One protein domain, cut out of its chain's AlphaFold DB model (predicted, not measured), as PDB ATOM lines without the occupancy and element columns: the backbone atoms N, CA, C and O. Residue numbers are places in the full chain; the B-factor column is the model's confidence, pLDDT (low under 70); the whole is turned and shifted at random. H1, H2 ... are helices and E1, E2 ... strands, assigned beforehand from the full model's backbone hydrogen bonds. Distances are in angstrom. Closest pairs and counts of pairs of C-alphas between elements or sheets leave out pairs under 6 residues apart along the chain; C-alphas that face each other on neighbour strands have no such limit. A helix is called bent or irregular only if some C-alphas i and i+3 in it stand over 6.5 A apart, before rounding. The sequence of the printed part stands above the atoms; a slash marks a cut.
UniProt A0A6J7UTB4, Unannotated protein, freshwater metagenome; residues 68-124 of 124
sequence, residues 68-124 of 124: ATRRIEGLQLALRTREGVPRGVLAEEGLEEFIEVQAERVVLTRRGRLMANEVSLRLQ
ATOM      1  N   ALA A  68     211.183 208.118 268.495       95.12
ATOM      2  CA  ALA A  68     210.416 208.454 267.301       95.12
ATOM      3  C   ALA A  68     210.174 207.203 266.448       95.12
ATOM      4  O   ALA A  68     209.030 206.901 266.105       95.12
ATOM      5  N   THR A  69     211.224 206.419 266.206       94.62
ATOM      6  CA  THR A  69     211.165 205.132 265.507       94.62
ATOM      7  C   THR A  69     210.216 204.176 266.220       94.62
ATOM      8  O   THR A  69     209.279 203.665 265.608       94.62
ATOM      9  N   ARG A  70     210.359 204.016 267.543       94.31
ATOM     10  CA  ARG A  70     209.476 203.153 268.345       94.31
ATOM     11  C   ARG A  70     208.005 203.574 268.263       94.31
ATOM     12  O   ARG A  70     207.110 202.724 268.255       94.31
ATOM     13  N   ARG A  71     207.735 204.883 268.216       94.94
ATOM     14  CA  ARG A  71     206.377 205.423 268.074       94.94
ATOM     15  C   ARG A  71     205.782 205.057 266.718       94.94
ATOM     16  O   ARG A  71     204.680 204.511 266.681       94.94
ATOM     17  N   ILE A  72     206.502 205.334 265.632       95.19
ATOM     18  CA  ILE A  72     206.026 205.080 264.269       95.19
ATOM     19  C   ILE A  72     205.860 203.581 264.014       95.19
ATOM     20  O   ILE A  72     204.782 203.170 263.586       95.19
ATOM     21  N   GLU A  73     206.849 202.747 264.351       94.88
ATOM     22  CA  GLU A  73     206.734 201.286 264.217       94.88
ATOM     23  C   GLU A  73     205.537 200.742 265.021       94.88
ATOM     24  O   GLU A  73     204.783 199.890 264.545       94.88
ATOM     25  N   GLY A  74     205.277 201.300 266.208       95.00
ATOM     26  CA  GLY A  74     204.109 200.955 267.018       95.00
ATOM     27  C   GLY A  74     202.778 201.271 266.362       95.00
ATOM     28  O   GLY A  74     201.873 200.436 266.375       95.00
ATOM     29  N   LEU A  75     202.654 202.452 265.761       96.75
ATOM     30  CA  LEU A  75     201.457 202.833 265.015       96.75
ATOM     31  C   LEU A  75     201.278 201.958 263.771       96.75
ATOM     32  O   LEU A  75     200.162 201.524 263.485       96.75
ATOM     33  N   GLN A  76     202.366 201.625 263.074       95.75
ATOM     34  CA  GLN A  76     202.335 200.710 261.933       95.75
ATOM     35  C   GLN A  76     201.825 199.319 262.338       95.75
ATOM     36  O   GLN A  76     200.994 198.737 261.631       95.75
ATOM     37  N   LEU A  77     202.284 198.777 263.468       94.75
ATOM     38  CA  LEU A  77     201.799 197.498 263.989       94.75
ATOM     39  C   LEU A  77     200.338 197.590 264.439       94.75
ATOM     40  O   LEU A  77     199.532 196.755 264.028       94.75
ATOM     41  N   ALA A  78     199.976 198.617 265.210       95.06
ATOM     42  CA  ALA A  78     198.620 198.822 265.721       95.06
ATOM     43  C   ALA A  78     197.584 199.000 264.597       95.06
ATOM     44  O   ALA A  78     196.504 198.418 264.652       95.06
ATOM     45  N   LEU A  79     197.927 199.712 263.518       95.62
ATOM     46  CA  LEU A  79     197.061 199.875 262.342       95.62
ATOM     47  C   LEU A  79     196.667 198.529 261.709       95.62
ATOM     48  O   LEU A  79     195.587 198.395 261.136       95.62
ATOM     49  N   ARG A  80     197.533 197.516 261.825       93.69
ATOM     50  CA  ARG A  80     197.323 196.159 261.292       93.69
ATOM     51  C   ARG A  80     196.538 195.251 262.245       93.69
ATOM     52  O   ARG A  80     196.345 194.071 261.936       93.69
ATOM     53  N   THR A  81     196.096 195.752 263.397       92.31
ATOM     54  CA  THR A  81     195.224 195.026 264.329       92.31
ATOM     55  C   THR A  81     193.766 195.473 264.183       92.31
ATOM     56  O   THR A  81     193.444 196.374 263.411       92.31
ATOM     57  N   ARG A  82     192.844 194.815 264.900       89.94
ATOM     58  CA  ARG A  82     191.424 195.205 264.895       89.94
ATOM     59  C   ARG A  82     191.195 196.524 265.631       89.94
ATOM     60  O   ARG A  82     190.230 197.216 265.346       89.94
ATOM     61  N   GLU A  83     192.064 196.839 266.583       91.56
ATOM     62  CA  GLU A  83     192.019 198.071 267.353       91.56
ATOM     63  C   GLU A  83     192.432 199.278 266.496       91.56
ATOM     64  O   GLU A  83     191.918 200.367 266.716       91.56
ATOM     65  N   GLY A  84     193.323 199.114 265.512       95.06
ATOM     66  CA  GLY A  84     193.791 200.214 264.664       95.06
ATOM     67  C   GLY A  84     194.581 201.268 265.443       95.06
ATOM     68  O   GLY A  84     195.203 200.965 266.465       95.06
ATOM     69  N   VAL A  85     194.541 202.524 265.003       97.12
ATOM     70  CA  VAL A  85     195.310 203.641 265.589       97.12
ATOM     71  C   VAL A  85     194.400 204.752 266.123       97.12
ATOM     72  O   VAL A  85     193.256 204.847 265.687       97.12
ATOM     73  N   PRO A  86     194.858 205.593 267.070       96.88
ATOM     74  CA  PRO A  86     194.124 206.798 267.467       96.88
ATOM     75  C   PRO A  86     193.885 207.744 266.283       96.88
ATOM     76  O   PRO A  86     194.671 207.764 265.339       96.88
ATOM     77  N   ARG A  87     192.838 208.570 266.342       95.00
ATOM     78  CA  ARG A  87     192.658 209.653 265.362       95.00
ATOM     79  C   ARG A  87     193.793 210.679 265.436       95.00
ATOM     80  O   ARG A  87     194.407 210.869 266.485       95.00
ATOM     81  N   GLY A  88     194.062 211.342 264.311       93.94
ATOM     82  CA  GLY A  88     195.062 212.413 264.215       93.94
ATOM     83  C   GLY A  88     196.518 211.952 264.092       93.94
ATOM     84  O   GLY A  88     197.405 212.793 264.068       93.94
ATOM     85  N   VAL A  89     196.778 210.641 264.007       96.19
ATOM     86  CA  VAL A  89     198.124 210.085 263.746       96.19
ATOM     87  C   VAL A  89     198.279 209.553 262.316       96.19
ATOM     88  O   VAL A  89     199.298 208.956 261.984       96.19
ATOM     89  N   LEU A  90     197.246 209.709 261.488       95.56
ATOM     90  CA  LEU A  90     197.183 209.256 260.103       95.56
ATOM     91  C   LEU A  90     196.647 210.410 259.251       95.56
ATOM     92  O   LEU A  90     195.626 210.994 259.607       95.56
ATOM     93  N   ALA A  91     197.308 210.714 258.135       94.94
ATOM     94  CA  ALA A  91     196.759 211.604 257.115       94.94
ATOM     95  C   ALA A  91     195.678 210.857 256.318       94.94
ATOM     96  O   ALA A  91     195.990 209.941 255.552       94.94
ATOM     97  N   GLU A  92     194.414 211.204 256.552       92.50
ATOM     98  CA  GLU A  92     193.244 210.454 256.076       92.50
ATOM     99  C   GLU A  92     192.873 210.775 254.614       92.50
ATOM    100  O   GLU A  92     192.156 209.997 253.983       92.50
ATOM    101  N   GLU A  93     193.381 211.873 254.042       93.00
ATOM    102  CA  GLU A  93     193.019 212.315 252.692       93.00
ATOM    103  C   GLU A  93     193.402 211.282 251.615       93.00
ATOM    104  O   GLU A  93     194.572 210.895 251.462       93.00
ATOM    105  N   GLY A  94     192.409 210.864 250.821       92.88
ATOM    106  CA  GLY A  94     192.579 209.871 249.758       92.88
ATOM    107  C   GLY A  94     192.595 208.420 250.249       92.88
ATOM    108  O   GLY A  94     192.954 207.523 249.482       92.88
ATOM    109  N   LEU A  95     192.263 208.174 251.522       95.06
ATOM    110  CA  LEU A  95     192.187 206.836 252.112       95.06
ATOM    111  C   LEU A  95     190.754 206.357 252.370       95.06
ATOM    112  O   LEU A  95     190.573 205.317 253.002       95.06
ATOM    113  N   GLU A  96     189.742 207.061 251.866       95.06
ATOM    114  CA  GLU A  96     188.333 206.900 252.247       95.06
ATOM    115  C   GLU A  96     187.800 205.470 252.030       95.06
ATOM    116  O   GLU A  96     186.912 205.023 252.749       95.06
ATOM    117  N   GLU A  97     188.356 204.714 251.075       96.69
ATOM    118  CA  GLU A  97     187.988 203.306 250.842       96.69
ATOM    119  C   GLU A  97     188.799 202.283 251.667       96.69
ATOM    120  O   GLU A  97     188.440 201.101 251.761       96.69
ATOM    121  N   PHE A  98     189.914 202.709 252.257       97.50
ATOM    122  CA  PHE A  98     190.867 201.858 252.970       97.50
ATOM    123  C   PHE A  98     190.734 201.956 254.489       97.50
ATOM    124  O   PHE A  98     191.119 201.016 255.189       97.50
ATOM    125  N   ILE A  99     190.171 203.043 255.005       97.25
ATOM    126  CA  ILE A  99     190.002 203.258 256.441       97.25
ATOM    127  C   ILE A  99     188.538 203.479 256.816       97.25
ATOM    128  O   ILE A  99     187.725 203.910 256.008       97.25
ATOM    129  N   GLU A 100     188.210 203.176 258.062       97.12
ATOM    130  CA  GLU A 100     186.942 203.539 258.685       97.12
ATOM    131  C   GLU A 100     187.212 204.091 260.089       97.12
ATOM    132  O   GLU A 100     188.138 203.655 260.782       97.12
ATOM    133  N   VAL A 101     186.400 205.059 260.509       95.69
ATOM    134  CA  VAL A 101     186.500 205.660 261.840       95.69
ATOM    135  C   VAL A 101     185.529 204.950 262.780       95.69
ATOM    136  O   VAL A 101     184.320 204.937 262.553       95.69
ATOM    137  N   GLN A 102     186.063 204.367 263.850       94.62
ATOM    138  CA  GLN A 102     185.311 203.727 264.924       94.62
ATOM    139  C   GLN A 102     185.566 204.481 266.235       94.62
ATOM    140  O   GLN A 102     186.597 204.290 266.883       94.62
ATOM    141  N   ALA A 103     184.622 205.342 266.630       92.00
ATOM    142  CA  ALA A 103     184.788 206.274 267.751       92.00
ATOM    143  C   ALA A 103     186.080 207.111 267.601       92.00
ATOM    144  O   ALA A 103     186.235 207.823 266.613       92.00
ATOM    145  N   GLU A 104     187.026 206.993 268.536       94.44
ATOM    146  CA  GLU A 104     188.304 207.725 268.534       94.44
ATOM    147  C   GLU A 104     189.448 206.970 267.837       94.44
ATOM    148  O   GLU A 104     190.629 207.260 268.059       94.44
ATOM    149  N   ARG A 105     189.124 205.974 267.004       97.12
ATOM    150  CA  ARG A 105     190.120 205.145 266.317       97.12
ATOM    151  C   ARG A 105     189.878 205.069 264.818       97.12
ATOM    152  O   ARG A 105     188.740 205.039 264.363       97.12
ATOM    153  N   VAL A 106     190.970 204.981 264.071       97.31
ATOM    154  CA  VAL A 106     190.994 204.673 262.642       97.31
ATOM    155  C   VAL A 106     191.415 203.220 262.483       97.31
ATOM    156  O   VAL A 106     192.474 202.815 262.969       97.31
ATOM    157  N   VAL A 107     190.591 202.426 261.805       97.00
ATOM    158  CA  VAL A 107     190.872 201.013 261.532       97.00
ATOM    159  C   VAL A 107     190.839 200.745 260.031       97.00
ATOM    160  O   VAL A 107     190.230 201.482 259.259       97.00
ATOM    161  N   LEU A 108     191.506 199.674 259.601       96.62
ATOM    162  CA  LEU A 108     191.514 199.280 258.195       96.62
ATOM    163  C   LEU A 108     190.209 198.578 257.805       96.62
ATOM    164  O   LEU A 108     189.838 197.555 258.403       96.62
ATOM    165  N   THR A 109     189.599 199.039 256.709       96.19
ATOM    166  CA  THR A 109     188.535 198.302 256.016       96.19
ATOM    167  C   THR A 109     189.074 196.970 255.489       96.19
ATOM    168  O   THR A 109     190.281 196.706 255.468       96.19
ATOM    169  N   ARG A 110     188.194 196.101 254.980       93.44
ATOM    170  CA  ARG A 110     188.632 194.857 254.325       93.44
ATOM    171  C   ARG A 110     189.607 195.122 253.169       93.44
ATOM    172  O   ARG A 110     190.566 194.367 253.025       93.44
ATOM    173  N   ARG A 111     189.380 196.180 252.382       95.06
ATOM    174  CA  ARG A 111     190.278 196.602 251.297       95.06
ATOM    175  C   ARG A 111     191.566 197.202 251.863       95.06
ATOM    176  O   ARG A 111     192.648 196.825 251.424       95.06
ATOM    177  N   GLY A 112     191.465 198.040 252.897       95.88
ATOM    178  CA  GLY A 112     192.620 198.619 253.588       95.88
ATOM    179  C   GLY A 112     193.593 197.588 254.136       95.88
ATOM    180  O   GLY A 112     194.799 197.761 254.026       95.88
ATOM    181  N   ARG A 113     193.096 196.453 254.642       93.62
ATOM    182  CA  ARG A 113     193.955 195.352 255.115       93.62
ATOM    183  C   ARG A 113     194.837 194.753 254.021       93.62
ATOM    184  O   ARG A 113     195.907 194.244 254.340       93.62
ATOM    185  N   LEU A 114     194.407 194.807 252.759       92.88
ATOM    186  CA  LEU A 114     195.209 194.363 251.613       92.88
ATOM    187  C   LEU A 114     196.272 195.397 251.222       92.88
ATOM    188  O   LEU A 114     197.303 195.026 250.677       92.88
ATOM    189  N   MET A 115     196.043 196.668 251.561       94.94
ATOM    190  CA  MET A 115     196.930 197.803 251.281       94.94
ATOM    191  C   MET A 115     197.596 198.347 252.552       94.94
ATOM    192  O   MET A 115     198.037 199.491 252.584       94.94
ATOM    193  N   ALA A 116     197.687 197.540 253.615       93.19
ATOM    194  CA  ALA A 116     198.110 198.012 254.935       93.19
ATOM    195  C   ALA A 116     199.512 198.642 254.931       93.19
ATOM    196  O   ALA A 116     199.782 199.532 255.732       93.19
ATOM    197  N   ASN A 117     200.394 198.198 254.030       93.44
ATOM    198  CA  ASN A 117     201.715 198.796 253.843       93.44
ATOM    199  C   ASN A 117     201.607 200.237 253.341       93.44
ATOM    200  O   ASN A 117     202.119 201.128 254.011       93.44
ATOM    201  N   GLU A 118     200.866 200.464 252.257       94.69
ATOM    202  CA  GLU A 118     200.665 201.796 251.674       94.69
ATOM    203  C   GLU A 118     199.966 202.747 252.646       94.69
ATOM    204  O   GLU A 118     200.416 203.870 252.855       94.69
ATOM    205  N   VAL A 119     198.913 202.277 253.327       95.81
ATOM    206  CA  VAL A 119     198.219 203.090 254.338       95.81
ATOM    207  C   VAL A 119     199.175 203.468 255.473       95.81
ATOM    208  O   VAL A 119     199.171 204.603 255.939       95.81
ATOM    209  N   SER A 120     200.045 202.548 255.896       95.44
ATOM    210  CA  SER A 120     200.977 202.804 256.998       95.44
ATOM    211  C   SER A 120     202.068 203.835 256.683       95.44
ATOM    212  O   SER A 120     202.652 204.383 257.612       95.44
ATOM    213  N   LEU A 121     202.306 204.154 255.404       94.50
ATOM    214  CA  LEU A 121     203.208 205.240 254.996       94.50
ATOM    215  C   LEU A 121     202.613 206.635 255.245       94.50
ATOM    216  O   LEU A 121     203.326 207.628 255.157       94.50
ATOM    217  N   ARG A 122     201.312 206.721 255.547       95.12
ATOM    218  CA  ARG A 122     200.582 207.976 255.795       95.12
ATOM    219  C   ARG A 122     200.520 208.340 257.285       95.12
ATOM    220  O   ARG A 122     199.831 209.292 257.648       95.12
ATOM    221  N   LEU A 123     201.185 207.564 258.144       94.69
ATOM    222  CA  LEU A 123     201.279 207.825 259.581       94.69
ATOM    223  C   LEU A 123     202.188 209.031 259.864       94.69
ATOM    224  O   LEU A 123     203.179 209.234 259.161       94.69
ATOM    225  N   GLN A 124     201.836 209.801 260.896       86.69
ATOM    226  CA  GLN A 124     202.508 211.030 261.335       86.69
ATOM    227  C   GLN A 124     203.104 210.899 262.743       86.69
ATOM    228  O   GLN A 124     202.493 210.234 263.620       86.69
TER     229      GLN A 124
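This is residues 68 to 124 of the 124 residues of the protein "Unannotated protein" of freshwater metagenome (UniProt A0A6J7UTB4). A small antiparallel hairpin of strands E1 and E2 has the short helix H2 at its open end, while the longer helix H1 runs in toward the hairpin from Ala 68, its far end, to Leu 79, whose C-alpha is 6.3 A from that of Val 107 in E2. Residues 80 to 98, with no named element, link H1 to E1. The printed part has 57 residues with two named helices and two named strands, in the order H1, E1, E2, H2; it is mixed and compact, radius of gyration of the C-alphas 9.9 A, spanning 28 by 23 by 21 A.

E1, residues 99 to 102, and E2, residues 105 to 108, are antiparallel at 143 degrees; N 100 and O 107, 2.9 A apart, are within hydrogen-bond range. H2, residues 112 to 120, and H1, residues 68 to 79, only just touch, with 3 pairs of C-alphas within 8 A, through 76 to 79 of H1 alone; the closest C-alphas, Gln 76 and Ser 120, are 5.5 A apart. They run opposite ways at a shallow tilt of 12 degrees. Every O i to N i+4 pair is within range in H1, 3 of 5 in H2.

H1 runs 16.6 A from C-alpha 68 at (210.416, 208.454, 267.301). E1 measures 9.7 A, E2 10.1 A. H2, 9.9 A, ends at C-alpha 120 (200.977, 202.804, 256.998); it is irregular, C-alphas 114 and 117 being 8.2 A apart.

The printed part has no cut, the H1 to E1 link is long, and no printed residue is under 70.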